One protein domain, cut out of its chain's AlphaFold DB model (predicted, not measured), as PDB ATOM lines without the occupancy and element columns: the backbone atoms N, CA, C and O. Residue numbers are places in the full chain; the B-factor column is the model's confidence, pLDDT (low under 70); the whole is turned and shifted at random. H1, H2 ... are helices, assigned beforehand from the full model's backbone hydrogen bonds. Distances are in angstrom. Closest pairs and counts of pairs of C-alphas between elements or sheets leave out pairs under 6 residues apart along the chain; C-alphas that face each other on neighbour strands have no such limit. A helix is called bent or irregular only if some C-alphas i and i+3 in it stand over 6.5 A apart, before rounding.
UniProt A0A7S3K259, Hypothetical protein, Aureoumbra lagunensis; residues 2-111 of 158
ATOM      1  N   TYR A   2      99.564 -15.960   6.931       69.69
ATOM      2  CA  TYR A   2      99.228 -17.235   6.276       69.69
ATOM      3  C   TYR A   2      98.219 -17.089   5.126       69.69
ATOM      4  O   TYR A   2      98.218 -17.918   4.226       69.69
ATOM      5  N   LEU A   3      97.398 -16.030   5.127       64.38
ATOM      6  CA  LEU A   3      96.394 -15.785   4.085       64.38
ATOM      7  C   LEU A   3      97.028 -15.418   2.733       64.38
ATOM      8  O   LEU A   3      96.589 -15.904   1.702       64.38
ATOM      9  N   ILE A   4      98.074 -14.587   2.748       73.69
ATOM     10  CA  ILE A   4      98.725 -14.044   1.538       73.69
ATOM     11  C   ILE A   4     100.173 -14.529   1.356       73.69
ATOM     12  O   ILE A   4     100.876 -14.046   0.480       73.69
ATOM     13  N   GLY A   5     100.658 -15.428   2.218       75.00
ATOM     14  CA  GLY A   5     102.022 -15.969   2.137       75.00
ATOM     15  C   GLY A   5     103.146 -14.978   2.477       75.00
ATOM     16  O   GLY A   5     104.307 -15.207   2.152       75.00
ATOM     17  N   HIS A   6     102.840 -13.847   3.121       76.62
ATOM     18  CA  HIS A   6     103.862 -12.842   3.434       76.62
ATOM     19  C   HIS A   6     104.674 -13.248   4.673       76.62
ATOM     20  O   HIS A   6     104.148 -13.219   5.791       76.62
ATOM     21  N   GLY A   7     105.944 -13.620   4.488       80.62
ATOM     22  CA  GLY A   7     106.869 -14.010   5.565       80.62
ATOM     23  C   GLY A   7     106.628 -15.401   6.172       80.62
ATOM     24  O   GLY A   7     107.302 -15.760   7.129       80.62
ATOM     25  N   VAL A   8     105.668 -16.169   5.641       82.00
ATOM     26  CA  VAL A   8     105.366 -17.577   5.969       82.00
ATOM     27  C   VAL A   8     104.755 -18.244   4.735       82.00
ATOM     28  O   VAL A   8     104.174 -17.546   3.909       82.00
ATOM     29  N   GLU A   9     104.823 -19.572   4.622       81.69
ATOM     30  CA  GLU A   9     104.127 -20.301   3.553       81.69
ATOM     31  C   GLU A   9     102.613 -20.018   3.590       81.69
ATOM     32  O   GLU A   9     101.994 -19.975   4.662       81.69
ATOM     33  N   GLN A  10     102.015 -19.775   2.418       76.44
ATOM     34  CA  GLN A  10     100.584 -19.511   2.315       76.44
ATOM     35  C   GLN A  10      99.807 -20.772   2.697       76.44
ATOM     36  O   GLN A  10      99.945 -21.823   2.080       76.44
ATOM     37  N   SER A  11      98.951 -20.651   3.705       77.56
ATOM     38  CA  SER A  11      98.062 -21.724   4.124       77.56
ATOM     39  C   SER A  11      96.747 -21.132   4.590       77.56
ATOM     40  O   SER A  11      96.621 -20.587   5.689       77.56
ATOM     41  N   HIS A  12      95.744 -21.274   3.736       68.69
ATOM     42  CA  HIS A  12      94.384 -20.853   4.019       68.69
ATOM     43  C   HIS A  12      93.850 -21.576   5.270       68.69
ATOM     44  O   HIS A  12      93.355 -20.930   6.194       68.69
ATOM     45  N   GLU A  13      94.023 -22.897   5.365       70.50
ATOM     46  CA  GLU A  13      93.555 -23.686   6.514       70.50
ATOM     47  C   GLU A  13      94.190 -23.205   7.828       70.50
ATOM     48  O   GLU A  13      93.493 -23.009   8.824       70.50
ATOM     49  N   THR A  14      95.497 -22.928   7.817       74.75
ATOM     50  CA  THR A  14      96.205 -22.398   8.991       74.75
ATOM     51  C   THR A  14      95.743 -20.981   9.335       74.75
ATOM     52  O   THR A  14      95.575 -20.671  10.513       74.75
ATOM     53  N   ALA A  15      95.481 -20.132   8.335       73.56
ATOM     54  CA  ALA A  15      94.933 -18.795   8.551       73.56
ATOM     55  C   ALA A  15      93.573 -18.864   9.263       73.56
ATOM     56  O   ALA A  15      93.390 -18.227  10.301       73.56
ATOM     57  N   LEU A  16      92.654 -19.701   8.771       74.25
ATOM     58  CA  LEU A  16      91.342 -19.915   9.384       74.25
ATOM     59  C   LEU A  16      91.449 -20.432  10.822       74.25
ATOM     60  O   LEU A  16      90.726 -19.967  11.701       74.25
ATOM     61  N   GLU A  17      92.347 -21.379  11.097       74.62
ATOM     62  CA  GLU A  17      92.532 -21.883  12.460       74.62
ATOM     63  C   GLU A  17      93.035 -20.807  13.427       74.62
ATOM     64  O   GLU A  17      92.588 -20.764  14.578       74.62
ATOM     65  N   PHE A  18      93.944 -19.943  12.974       75.19
ATOM     66  CA  PHE A  18      94.407 -18.794  13.750       75.19
ATOM     67  C   PHE A  18      93.274 -17.807  14.020       75.19
ATOM     68  O   PHE A  18      93.103 -17.358  15.153       75.19
ATOM     69  N   TYR A  19      92.464 -17.530  13.004       73.94
ATOM     70  CA  TYR A  19      91.311 -16.649  13.102       73.94
ATOM     71  C   TYR A  19      90.237 -17.171  14.060       73.94
ATOM     72  O   TYR A  19      89.785 -16.431  14.930       73.94
ATOM     73  N   LEU A  20      89.885 -18.455  13.979       71.25
ATOM     74  CA  LEU A  20      88.929 -19.075  14.901       71.25
ATOM     75  C   LEU A  20      89.446 -19.068  16.347       71.25
ATOM     76  O   LEU A  20      88.686 -18.795  17.271       71.25
ATOM     77  N   ARG A  21      90.752 -19.293  16.551       72.62
ATOM     78  CA  ARG A  21      91.384 -19.168  17.877       72.62
ATOM     79  C   ARG A  21      91.344 -17.739  18.419       72.62
ATOM     80  O   ARG A  21      91.208 -17.565  19.627       72.62
ATOM     81  N   ALA A  22      91.501 -16.732  17.562       71.88
ATOM     82  CA  ALA A  22      91.384 -15.332  17.958       71.88
ATOM     83  C   ALA A  22      89.930 -14.978  18.311       71.88
ATOM     84  O   ALA A  22      89.684 -14.372  19.352       71.88
ATOM     85  N   ALA A  23      88.968 -15.434  17.506       66.44
ATOM     86  CA  ALA A  23      87.539 -15.252  17.751       66.44
ATOM     87  C   ALA A  23      87.068 -15.901  19.067       66.44
ATOM     88  O   ALA A  23      86.251 -15.321  19.774       66.44
ATOM     89  N   ASP A  24      87.636 -17.048  19.459       65.12
ATOM     90  CA  ASP A  24      87.348 -17.670  20.762       65.12
ATOM     91  C   ASP A  24      87.767 -16.807  21.962       65.12
ATOM     92  O   ASP A  24      87.212 -16.965  23.048       65.12
ATOM     93  N   LYS A  25      88.707 -15.873  21.777       69.25
ATOM     94  CA  LYS A  25      89.126 -14.931  22.823       69.25
ATOM     95  C   LYS A  25      88.331 -13.625  22.813       69.25
ATOM     96  O   LYS A  25      88.283 -12.953  23.839       69.25
ATOM     97  N   THR A  26      87.714 -13.257  21.689       61.38
ATOM     98  CA  THR A  26      86.945 -12.012  21.534       61.38
ATOM     99  C   THR A  26      85.786 -12.215  20.553       61.38
ATOM    100  O   THR A  26      86.016 -12.353  19.350       61.38
ATOM    101  N   SER A  27      84.536 -12.171  21.030       57.91
ATOM    102  CA  SER A  27      83.356 -12.424  20.179       57.91
ATOM    103  C   SER A  27      83.125 -11.363  19.094       57.91
ATOM    104  O   SER A  27      82.400 -11.623  18.139       57.91
ATOM    105  N   MET A  28      83.726 -10.172  19.227       57.62
ATOM    106  CA  MET A  28      83.468  -9.006  18.367       57.62
ATOM    107  C   MET A  28      83.965  -9.137  16.922       57.62
ATOM    108  O   MET A  28      83.501  -8.387  16.073       57.62
ATOM    109  N   TYR A  29      84.884 -10.059  16.622       61.81
ATOM    110  CA  TYR A  29      85.577 -10.084  15.320       61.81
ATOM    111  C   TYR A  29      85.423 -11.400  14.555       61.81
ATOM    112  O   TYR A  29      86.045 -11.607  13.516       61.81
ATOM    113  N   ARG A  30      84.595 -12.311  15.072       64.25
ATOM    114  CA  ARG A  30      84.404 -13.660  14.534       64.25
ATOM    115  C   ARG A  30      83.971 -13.659  13.068       64.25
ATOM    116  O   ARG A  30      84.599 -14.333  12.253       64.25
ATOM    117  N   ASP A  31      82.927 -12.897  12.757       64.12
ATOM    118  CA  ASP A  31      82.324 -12.876  11.423       64.12
ATOM    119  C   ASP A  31      83.281 -12.209  10.438       64.12
ATOM    120  O   ASP A  31      83.591 -12.793   9.406       64.12
ATOM    121  N   SER A  32      83.907 -11.100  10.844       66.69
ATOM    122  CA  SER A  32      84.938 -10.417  10.059       66.69
ATOM    123  C   SER A  32      86.127 -11.320   9.722       66.69
ATOM    124  O   SER A  32      86.637 -11.275   8.607       66.69
ATOM    125  N   PHE A  33      86.576 -12.180  10.643       70.25
ATOM    126  CA  PHE A  33      87.709 -13.063  10.369       70.25
ATOM    127  C   PHE A  33      87.365 -14.239   9.446       70.25
ATOM    128  O   PHE A  33      88.172 -14.597   8.583       70.25
ATOM    129  N   ILE A  34      86.186 -14.845   9.609       71.12
ATOM    130  CA  ILE A  34      85.726 -15.905   8.704       71.12
ATOM    131  C   ILE A  34      85.441 -15.312   7.315       71.12
ATOM    132  O   ILE A  34      85.838 -15.902   6.313       71.12
ATOM    133  N   GLU A  35      84.851 -14.119   7.240       70.50
ATOM    134  CA  GLU A  35      84.655 -13.369   5.993       70.50
ATOM    135  C   GLU A  35      85.978 -13.023   5.308       70.50
ATOM    136  O   GLU A  35      86.100 -13.226   4.103       70.50
ATOM    137  N   CYS A  36      87.008 -12.605   6.052       68.81
ATOM    138  CA  CYS A  36      88.345 -12.399   5.492       68.81
ATOM    139  C   CYS A  36      88.938 -13.685   4.901       68.81
ATOM    140  O   CYS A  36      89.577 -13.632   3.852       68.81
ATOM    141  N   TYR A  37      88.731 -14.839   5.544       68.56
ATOM    142  CA  TYR A  37      89.150 -16.126   4.990       68.56
ATOM    143  C   TYR A  37      88.406 -16.444   3.684       68.56
ATOM    144  O   TYR A  37      89.031 -16.763   2.677       68.56
ATOM    145  N   ILE A  38      87.080 -16.315   3.689       68.56
ATOM    146  CA  ILE A  38      86.207 -16.566   2.534       68.56
ATOM    147  C   ILE A  38      86.610 -15.673   1.358       68.56
ATOM    148  O   ILE A  38      86.902 -16.174   0.271       68.56
ATOM    149  N   ALA A  39      86.694 -14.364   1.598       70.44
ATOM    150  CA  ALA A  39      87.041 -13.366   0.596       70.44
ATOM    151  C   ALA A  39      88.476 -13.543   0.083       70.44
ATOM    152  O   ALA A  39      88.700 -13.535  -1.124       70.44
ATOM    153  N   GLY A  40      89.441 -13.766   0.980       65.88
ATOM    154  CA  GLY A  40      90.852 -13.933   0.623       65.88
ATOM    155  C   GLY A  40      91.154 -15.211  -0.161       65.88
ATOM    156  O   GLY A  40      92.157 -15.263  -0.867       65.88
ATOM    157  N   CYS A  41      90.290 -16.225  -0.072       64.00
ATOM    158  CA  CYS A  41      90.461 -17.497  -0.777       64.00
ATOM    159  C   CYS A  41      89.530 -17.660  -1.992       64.00
ATOM    160  O   CYS A  41      89.592 -18.694  -2.655       64.00
ATOM    161  N   GLY A  42      88.630 -16.703  -2.253       60.47
ATOM    162  CA  GLY A  42      87.561 -16.859  -3.250       60.47
ATOM    163  C   GLY A  42      86.625 -18.037  -2.948       60.47
ATOM    164  O   GLY A  42      86.099 -18.668  -3.863       60.47
ATOM    165  N   ILE A  43      86.469 -18.384  -1.668       63.12
ATOM    166  CA  ILE A  43      85.742 -19.570  -1.220       63.12
ATOM    167  C   ILE A  43      84.253 -19.246  -1.083       63.12
ATOM    168  O   ILE A  43      83.891 -18.303  -0.391       63.12
ATOM    169  N   ASP A  44      83.371 -20.068  -1.657       63.91
ATOM    170  CA  ASP A  44      81.952 -20.061  -1.281       63.91
ATOM    171  C   ASP A  44      81.792 -20.771   0.065       63.91
ATOM    172  O   ASP A  44      81.853 -22.002   0.171       63.91
ATOM    173  N   ALA A  45      81.579 -19.979   1.110       61.25
ATOM    174  CA  ALA A  45      81.524 -20.464   2.478       61.25
ATOM    175  C   ALA A  45      80.425 -21.501   2.730       61.25
ATOM    176  O   ALA A  45      80.531 -22.325   3.641       61.25
ATOM    177  N   ALA A  46      79.363 -21.456   1.925       59.59
ATOM    178  CA  ALA A  46      78.221 -22.332   2.079       59.59
ATOM    179  C   ALA A  46      78.484 -23.733   1.494       59.59
ATOM    180  O   ALA A  46      77.957 -24.728   1.997       59.59
ATOM    181  N   ASN A  47      79.355 -23.827   0.483       60.56
ATOM    182  CA  ASN A  47      79.601 -25.061  -0.265       60.56
ATOM    183  C   ASN A  47      81.021 -25.619  -0.110       60.56
ATOM    184  O   ASN A  47      81.254 -26.789  -0.434       60.56
ATOM    185  N   ASP A  48      81.957 -24.882   0.484       72.94
ATOM    186  CA  ASP A  48      83.334 -25.347   0.629       72.94
ATOM    187  C   ASP A  48      83.493 -26.437   1.697       72.94
ATOM    188  O   ASP A  48      83.160 -26.299   2.878       72.94
ATOM    189  N   ILE A  49      83.971 -27.592   1.240       70.19
ATOM    190  CA  ILE A  49      84.152 -28.792   2.059       70.19
ATOM    191  C   ILE A  49      85.313 -28.630   3.049       70.19
ATOM    192  O   ILE A  49      85.256 -29.196   4.142       70.19
ATOM    193  N   LYS A  50      86.366 -27.885   2.692       72.12
ATOM    194  CA  LYS A  50      87.551 -27.696   3.540       72.12
ATOM    195  C   LYS A  50      87.229 -26.776   4.712       72.12
ATOM    196  O   LYS A  50      87.494 -27.149   5.854       72.12
ATOM    197  N   LEU A  51      86.568 -25.648   4.445       74.44
ATOM    198  CA  LEU A  51      86.061 -24.729   5.463       74.44
ATOM    199  C   LEU A  51      85.155 -25.470   6.450       74.44
ATOM    200  O   LEU A  51      85.370 -25.406   7.660       74.44
ATOM    201  N   TYR A  52      84.199 -26.250   5.931       78.25
ATOM    202  CA  TYR A  52      83.317 -27.043   6.781       78.25
ATOM    203  C   TYR A  52      84.095 -28.027   7.668       78.25
ATOM    204  O   TYR A  52      83.795 -28.134   8.851       78.25
ATOM    205  N   ARG A  53      85.104 -28.742   7.144       78.12
ATOM    206  CA  ARG A  53      85.900 -29.702   7.938       78.12
ATOM    207  C   ARG A  53      86.627 -29.040   9.103       78.12
ATOM    208  O   ARG A  53      86.658 -29.604  10.197       78.12
ATOM    209  N   VAL A  54      87.219 -27.870   8.872       77.62
ATOM    210  CA  VAL A  54      87.907 -27.124   9.933       77.62
ATOM    211  C   VAL A  54      86.895 -26.673  10.987       77.62
ATOM    212  O   VAL A  54      87.104 -26.919  12.175       77.62
ATOM    213  N   LEU A  55      85.769 -26.093  10.562       81.56
ATOM    214  CA  LEU A  55      84.705 -25.652  11.465       81.56
ATOM    215  C   LEU A  55      84.084 -26.810  12.257       81.56
ATOM    216  O   LEU A  55      83.902 -26.677  13.460       81.56
ATOM    217  N   ASP A  56      83.822 -27.958  11.629       82.94
ATOM    218  CA  ASP A  56      83.295 -29.168  12.278       82.94
ATOM    219  C   ASP A  56      84.259 -29.682  13.353       82.94
ATOM    220  O   ASP A  56      83.850 -29.902  14.494       82.94
ATOM    221  N   ARG A  57      85.560 -29.776  13.042       83.38
ATOM    222  CA  ARG A  57      86.586 -30.162  14.022       83.38
ATOM    223  C   ARG A  57      86.599 -29.214  15.221       83.38
ATOM    224  O   ARG A  57      86.675 -29.670  16.359       83.38
ATOM    225  N   LYS A  58      86.528 -27.901  14.983       82.88
ATOM    226  CA  LYS A  58      86.531 -26.893  16.055       82.88
ATOM    227  C   LYS A  58      85.239 -26.928  16.868       82.88
ATOM    228  O   LYS A  58      85.311 -26.881  18.092       82.88
ATOM    229  N   ALA A  59      84.085 -27.069  16.219       84.50
ATOM    230  CA  ALA A  59      82.789 -27.179  16.880       84.50
ATOM    231  C   ALA A  59      82.725 -28.420  17.788       84.50
ATOM    232  O   ALA A  59      82.320 -28.306  18.942       84.50
ATOM    233  N   ARG A  60      83.230 -29.575  17.322       83.25
ATOM    234  CA  ARG A  60      83.418 -30.784  18.154       83.25
ATOM    235  C   ARG A  60      84.385 -30.557  19.311       83.25
ATOM    236  O   ARG A  60      84.198 -31.113  20.383       83.25
ATOM    237  N   GLY A  61      85.407 -29.732  19.093       80.62
ATOM    238  CA  GLY A  61      86.333 -29.278  20.128       80.62
ATOM    239  C   GLY A  61      85.741 -28.258  21.109       80.62
ATOM    240  O   GLY A  61      86.489 -27.716  21.914       80.62
ATOM    241  N   GLY A  62      84.436 -27.964  21.039       81.19
ATOM    242  CA  GLY A  62      83.747 -27.049  21.951       81.19
ATOM    243  C   GLY A  62      83.773 -25.574  21.537       81.19
ATOM    244  O   GLY A  62      83.282 -24.732  22.284       81.19
ATOM    245  N   CYS A  63      84.297 -25.235  20.352       81.75
ATOM    246  CA  CYS A  63      84.279 -23.862  19.845       81.75
ATOM    247  C   CYS A  63      82.835 -23.428  19.547       81.75
ATOM    248  O   CYS A  63      82.248 -23.782  18.515       81.75
ATOM    249  N   ARG A  64      82.259 -22.633  20.458       81.44
ATOM    250  CA  ARG A  64      80.903 -22.084  20.332       81.44
ATOM    251  C   ARG A  64      80.740 -21.298  19.032       81.44
ATOM    252  O   ARG A  64      79.727 -21.445  18.351       81.44
ATOM    253  N   HIS A  65      81.756 -20.526  18.659       78.50
ATOM    254  CA  HIS A  65      81.730 -19.686  17.470       78.50
ATOM    255  C   HIS A  65      81.607 -20.488  16.174       78.50
ATOM    256  O   HIS A  65      80.798 -20.138  15.315       78.50
ATOM    257  N   ALA A  66      82.359 -21.586  16.058       81.12
ATOM    258  CA  ALA A  66      82.274 -22.483  14.913       81.12
ATOM    259  C   ALA A  66      80.887 -23.138  14.822       81.12
ATOM    260  O   ALA A  66      80.311 -23.216  13.739       81.12
ATOM    261  N   ARG A  67      80.312 -23.551  15.963       84.75
ATOM    262  CA  ARG A  67      78.956 -24.121  16.008       84.75
ATOM    263  C   ARG A  67      77.890 -23.111  15.571       84.75
ATOM    264  O   ARG A  67      76.994 -23.479  14.816       84.75
ATOM    265  N   GLU A  68      77.970 -21.868  16.038       85.38
ATOM    266  CA  GLU A  68      77.033 -20.798  15.666       85.38
ATOM    267  C   GLU A  68      77.125 -20.454  14.177       85.38
ATOM    268  O   GLU A  68      76.093 -20.385  13.514       85.38
ATOM    269  N   TYR A  69      78.339 -20.355  13.630       84.75
ATOM    270  CA  TYR A  69      78.540 -20.110  12.203       84.75
ATOM    271  C   TYR A  69      77.922 -21.222  11.341       84.75
ATOM    272  O   TYR A  69      77.170 -20.957  10.404       84.75
ATOM    273  N   LEU A  70      78.192 -22.490  11.682       86.44
ATOM    274  CA  LEU A  70      77.606 -23.632  10.975       86.44
ATOM    275  C   LEU A  70      76.073 -23.615  11.038       86.44
ATOM    276  O   LEU A  70      75.423 -23.929  10.042       86.44
ATOM    277  N   ARG A  71      75.498 -23.219  12.181       89.12
ATOM    278  CA  ARG A  71      74.046 -23.098  12.372       89.12
ATOM    279  C   ARG A  71      73.436 -22.003  11.499       89.12
ATOM    280  O   ARG A  71      72.391 -22.228  10.895       89.12
ATOM    281  N   GLU A  72      74.071 -20.837  11.437       87.50
ATOM    282  CA  GLU A  72      73.616 -19.711  10.618       87.50
ATOM    283  C   GLU A  72      73.660 -20.058   9.126       87.50
ATOM    284  O   GLU A  72      72.696 -19.842   8.399       87.50
ATOM    285  N   LYS A  73      74.741 -20.678   8.645       85.88
ATOM    286  CA  LYS A  73      74.791 -21.087   7.232       85.88
ATOM    287  C   LYS A  73      73.793 -22.203   6.927       85.88
ATOM    288  O   LYS A  73      73.186 -22.217   5.860       85.88
ATOM    289  N   ALA A  74      73.546 -23.088   7.889       88.06
ATOM    290  CA  ALA A  74      72.524 -24.120   7.791       88.06
ATOM    291  C   ALA A  74      71.078 -23.592   7.737       88.06
ATOM    292  O   ALA A  74      70.182 -24.354   7.379       88.06
ATOM    293  N   SER A  75      70.811 -22.328   8.085       86.50
ATOM    294  CA  SER A  75      69.469 -21.747   7.948       86.50
ATOM    295  C   SER A  75      69.205 -21.140   6.568       86.50
ATOM    296  O   SER A  75      68.045 -20.944   6.216       86.50
ATOM    297  N   THR A  76      70.249 -20.875   5.777       84.06
ATOM    298  CA  THR A  76      70.144 -20.179   4.483       84.06
ATOM    299  C   THR A  76      70.564 -21.032   3.291       84.06
ATOM    300  O   THR A  76      70.177 -20.739   2.163       84.06
ATOM    301  N   ASN A  77      71.332 -22.101   3.513       83.88
ATOM    302  CA  ASN A  77      71.832 -22.960   2.451       83.88
ATOM    303  C   ASN A  77      71.518 -24.434   2.736       83.88
ATOM    304  O   ASN A  77      71.853 -24.980   3.787       83.88
ATOM    305  N   ALA A  78      70.930 -25.099   1.744       81.69
ATOM    306  CA  ALA A  78      70.510 -26.490   1.834       81.69
ATOM    307  C   ALA A  78      71.687 -27.462   2.070       81.69
ATOM    308  O   ALA A  78      71.603 -28.382   2.885       81.69
ATOM    309  N   GLN A  79      72.818 -27.252   1.394       77.12
ATOM    310  CA  GLN A  79      74.024 -28.070   1.537       77.12
ATOM    311  C   GLN A  79      74.690 -27.861   2.904       77.12
ATOM    312  O   GLN A  79      75.142 -28.834   3.517       77.12
ATOM    313  N   ALA A  80      74.690 -26.635   3.425       81.88
ATOM    314  CA  ALA A  80      75.116 -26.337   4.786       81.88
ATOM    315  C   ALA A  80      74.169 -26.964   5.822       81.88
ATOM    316  O   ALA A  80      74.651 -27.577   6.772       81.88
ATOM    317  N   ALA A  81      72.849 -26.910   5.605       87.12
ATOM    318  CA  ALA A  81      71.843 -27.560   6.449       87.12
ATOM    319  C   ALA A  81      72.069 -29.071   6.523       87.12
ATOM    320  O   ALA A  81      72.144 -29.654   7.608       87.12
ATOM    321  N   TYR A  82      72.299 -29.689   5.364       83.19
ATOM    322  CA  TYR A  82      72.628 -31.100   5.265       83.19
ATOM    323  C   TYR A  82      73.903 -31.441   6.045       83.19
ATOM    324  O   TYR A  82      73.917 -32.371   6.855       83.19
ATOM    325  N   ARG A  83      74.990 -30.688   5.847       82.75
ATOM    326  CA  ARG A  83      76.244 -30.946   6.564       82.75
ATOM    327  C   ARG A  83      76.076 -30.726   8.072       82.75
ATOM    328  O   ARG A  83      76.473 -31.589   8.849       82.75
ATOM    329  N   PHE A  84      75.400 -29.664   8.496       86.94
ATOM    330  CA  PHE A  84      75.159 -29.391   9.911       86.94
ATOM    331  C   PHE A  84      74.304 -30.476  10.584       86.94
ATOM    332  O   PHE A  84      74.632 -30.906  11.688       86.94
ATOM    333  N   SER A  85      73.293 -31.025   9.896       86.81
ATOM    334  CA  SER A  85      72.532 -32.186  10.388       86.81
ATOM    335  C   SER A  85      73.426 -33.391  10.709       86.81
ATOM    336  O   SER A  85      73.224 -34.078  11.709       86.81
ATOM    337  N   ARG A  86      74.473 -33.628   9.906       80.69
ATOM    338  CA  ARG A  86      75.456 -34.700  10.128       80.69
ATOM    339  C   ARG A  86      76.312 -34.430  11.358       80.69
ATOM    340  O   ARG A  86      76.544 -35.356  12.138       80.69
ATOM    341  N   TYR A  87      76.774 -33.189  11.525       84.44
ATOM    342  CA  TYR A  87      77.482 -32.766  12.734       84.44
ATOM    343  C   TYR A  87      76.628 -33.057  13.972       84.44
ATOM    344  O   TYR A  87      77.063 -33.814  14.839       84.44
ATOM    345  N   LEU A  88      75.381 -32.581  13.993       85.94
ATOM    346  CA  LEU A  88      74.434 -32.806  15.088       85.94
ATOM    347  C   LEU A  88      74.206 -34.301  15.350       85.94
ATOM    348  O   LEU A  88      74.358 -34.761  16.480       85.94
ATOM    349  N   ARG A  89      73.971 -35.096  14.295       84.25
ATOM    350  CA  ARG A  89      73.755 -36.546  14.416       84.25
ATOM    351  C   ARG A  89      74.943 -37.259  15.047       84.25
ATOM    352  O   ARG A  89      74.762 -38.162  15.853       84.25
ATOM    353  N   SER A  90      76.162 -36.849  14.704       78.38
ATOM    354  CA  SER A  90      77.378 -37.428  15.284       78.38
ATOM    355  C   SER A  90      77.606 -37.059  16.754       78.38
ATOM    356  O   SER A  90      78.447 -37.670  17.401       78.38
ATOM    357  N   GLN A  91      76.904 -36.044  17.261       79.75
ATOM    358  CA  GLN A  91      76.889 -35.660  18.673       79.75
ATOM    359  C   GLN A  91      75.662 -36.235  19.412       79.75
ATOM    360  O   GLN A  91      75.501 -35.977  20.598       79.75
ATOM    361  N   GLY A  92      74.790 -36.987  18.724       78.88
ATOM    362  CA  GLY A  92      73.521 -37.470  19.279       78.88
ATOM    363  C   GLY A  92      72.469 -36.372  19.477       78.88
ATOM    364  O   GLY A  92      71.511 -36.573  20.216       78.88
ATOM    365  N   ASP A  93      72.647 -35.209  18.845       85.56
ATOM    366  CA  ASP A  93      71.752 -34.063  18.995       85.56
ATOM    367  C   ASP A  93      70.451 -34.297  18.206       85.56
ATOM    368  O   ASP A  93      70.465 -34.582  17.002       85.56
ATOM    369  N   VAL A  94      69.315 -34.180  18.897       86.56
ATOM    370  CA  VAL A  94      67.969 -34.451  18.366       86.56
ATOM    371  C   VAL A  94      67.574 -33.515  17.223       86.56
ATOM    372  O   VAL A  94      66.766 -33.888  16.374       86.56
ATOM    373  N   LEU A  95      68.191 -32.331  17.138       88.50
ATOM    374  CA  LEU A  95      67.943 -31.370  16.062       88.50
ATOM    375  C   LEU A  95      68.488 -31.846  14.709       88.50
ATOM    376  O   LEU A  95      68.184 -31.247  13.679       88.50
ATOM    377  N   ALA A  96      69.282 -32.921  14.674       84.00
ATOM    378  CA  ALA A  96      69.817 -33.467  13.433       84.00
ATOM    379  C   ALA A  96      68.726 -33.727  12.384       84.00
ATOM    380  O   ALA A  96      68.903 -33.372  11.220       84.00
ATOM    381  N   GLN A  97      67.591 -34.299  12.792       80.38
ATOM    382  CA  GLN A  97      66.500 -34.600  11.868       80.38
ATOM    383  C   GLN A  97      65.857 -33.320  11.312       80.38
ATOM    384  O   GLN A  97      65.653 -33.221  10.107       80.38
ATOM    385  N   GLU A  98      65.659 -32.296  12.150       90.81
ATOM    386  CA  GLU A  98      65.115 -30.997  11.728       90.81
ATOM    387  C   GLU A  98      65.969 -30.353  10.628       90.81
ATOM    388  O   GLU A  98      65.449 -29.909   9.606       90.81
ATOM    389  N   TYR A  99      67.295 -30.314  10.801       89.25
ATOM    390  CA  TYR A  99      68.184 -29.725   9.791       89.25
ATOM    391  C   TYR A  99      68.274 -30.571   8.519       89.25
ATOM    392  O   TYR A  99      68.475 -30.020   7.435       89.25
ATOM    393  N   PHE A 100      68.111 -31.891   8.630       84.12
ATOM    394  CA  PHE A 100      68.026 -32.771   7.470       84.12
ATOM    395  C   PHE A 100      66.752 -32.498   6.658       84.12
ATOM    396  O   PHE A 100      66.829 -32.315   5.444       84.12
ATOM    397  N   ASP A 101      65.601 -32.390   7.319       84.81
ATOM    398  CA  ASP A 101      64.329 -32.086   6.659       84.81
ATOM    399  C   ASP A 101      64.317 -30.658   6.094       84.81
ATOM    400  O   ASP A 101      63.876 -30.439   4.966       84.81
ATOM    401  N   ARG A 102      64.915 -29.694   6.809       88.25
ATOM    402  CA  ARG A 102      65.163 -28.334   6.302       88.25
ATOM    403  C   ARG A 102      65.974 -28.359   5.008       88.25
ATOM    404  O   ARG A 102      65.601 -27.677   4.059       88.25
ATOM    405  N   ALA A 103      67.048 -29.148   4.948       85.50
ATOM    406  CA  ALA A 103      67.850 -29.279   3.734       85.50
ATOM    407  C   ALA A 103      67.006 -29.770   2.547       85.50
ATOM    408  O   ALA A 103      67.112 -29.214   1.459       85.50
ATOM    409  N   ARG A 104      66.133 -30.764   2.761       81.00
ATOM    410  CA  ARG A 104      65.216 -31.263   1.722       81.00
ATOM    411  C   ARG A 104      64.236 -30.184   1.269       81.00
ATOM    412  O   ARG A 104      64.153 -29.901   0.084       81.00
ATOM    413  N   ASN A 105      63.587 -29.506   2.212       84.38
ATOM    414  CA  ASN A 105      62.612 -28.452   1.914       84.38
ATOM    415  C   ASN A 105      63.219 -27.253   1.166       84.38
ATOM    416  O   ASN A 105      62.507 -26.545   0.463       84.38
ATOM    417  N   MET A 106      64.530 -27.031   1.288       83.62
ATOM    418  CA  MET A 106      65.270 -26.031   0.508       83.62
ATOM    419  C   MET A 106      65.627 -26.502  -0.918       83.62
ATOM    420  O   MET A 106      66.430 -25.857  -1.590       83.62
ATOM    421  N   GLY A 107      65.062 -27.615  -1.394       72.75
ATOM    422  CA  GLY A 107      65.246 -28.102  -2.762       72.75
ATOM    423  C   GLY A 107      66.511 -28.937  -2.970       72.75
ATOM    424  O   GLY A 107      66.971 -29.087  -4.103       72.75
ATOM    425  N   LEU A 108      67.077 -29.531  -1.909       64.88
ATOM    426  CA  LEU A 108      68.195 -30.489  -2.025       64.88
ATOM    427  C   LEU A 108      67.758 -31.863  -2.572       64.88
ATOM    428  O   LEU A 108      68.455 -32.864  -2.408       64.88
ATOM    429  N   ASP A 109      66.608 -31.913  -3.238       51.31
ATOM    430  CA  ASP A 109      65.969 -33.111  -3.782       51.31
ATOM    431  C   ASP A 109      66.796 -33.732  -4.921       51.31
ATOM    432  O   ASP A 109      66.742 -34.939  -5.163       51.31
ATOM    433  N   ASN A 110      67.658 -32.935  -5.564       51.34
ATOM    434  CA  ASN A 110      68.650 -33.405  -6.529       51.34
ATOM    435  C   ASN A 110      69.985 -33.754  -5.853       51.34
ATOM    436  O   ASN A 110      71.015 -33.104  -6.025       51.34
ATOM    437  N   LEU A 111      69.983 -34.898  -5.174       52.03
ATOM    438  CA  LEU A 111      71.143 -35.616  -4.628       52.03
ATOM    439  C   LEU A 111      72.234 -36.000  -5.666       52.03
ATOM    440  O   LEU A 111      73.207 -36.669  -5.323       52.03
TER     441      LEU A 111
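What this domain is: This is residues 2 to 111 of the 158 residues of the protein "Hypothetical protein" of Aureoumbra lagunensis (UniProt A0A7S3K259). Six helices follow each other along an elongated body, with the hairpin of H1 and H2 at one end, the hairpin of H5 and H6 at the other, and H3 and H4 between them. H4 slants across H3 and H5, and the loop of residues 2 to 11 lies beyond H1. The printed part has 110 residues, with six named helices and no named strand: all helix. It is compact, with a radius of gyration of the C-alphas of 14.5 A, and spans 46 by 28 by 22 A.

Where its parts are: H1, residues 12 to 23, begins at C-alpha 12 (94.384, -20.853, 4.019) and is 16.3 A long. H2, residues 27 to 41, is 22.7 A long and irregular, with C-alphas 28 and 31 8.0 A apart. H3 is residues 49 to 60, 16.2 A; H4 is 64 to 76, 19.3 A; H5 is 78 to 90, 18.6 A. H6, residues 96 to 105, 14.5 A, ends at C-alpha 105 (62.612, -28.452, 1.914).

How they stand to each other: H1 and H2 touch as a hairpin at a shallow tilt of 11 degrees, closest at the C-alphas of Ala 23 and Arg 30, 4.8 A. H3 and H4 touch at a steep tilt of 48 degrees, closest at the C-alphas of Ala 59 and Arg 67, 5.0 A. H4, H5 and H6 form an up and down bundle, each running against the one before. H5 and H6 touch, closest at the C-alphas of Ser 85 and Ala 96, 4.3 A. H2 and H3 are apart. Every O i to N i+4 pair is within hydrogen-bond range in H1, H3, H5 and H6; in H2 9 of 11 are, in H4 8 of 9.

The domain as a whole: The C-alphas farthest apart, of Gly 7 and Asn 105, are 46.7 A apart. The printed part has no cut and no long link between helices. Its mean pLDDT is 76.0, with 28 residues under 70, among them 23 to 32, 40 to 47 and 108 to 111.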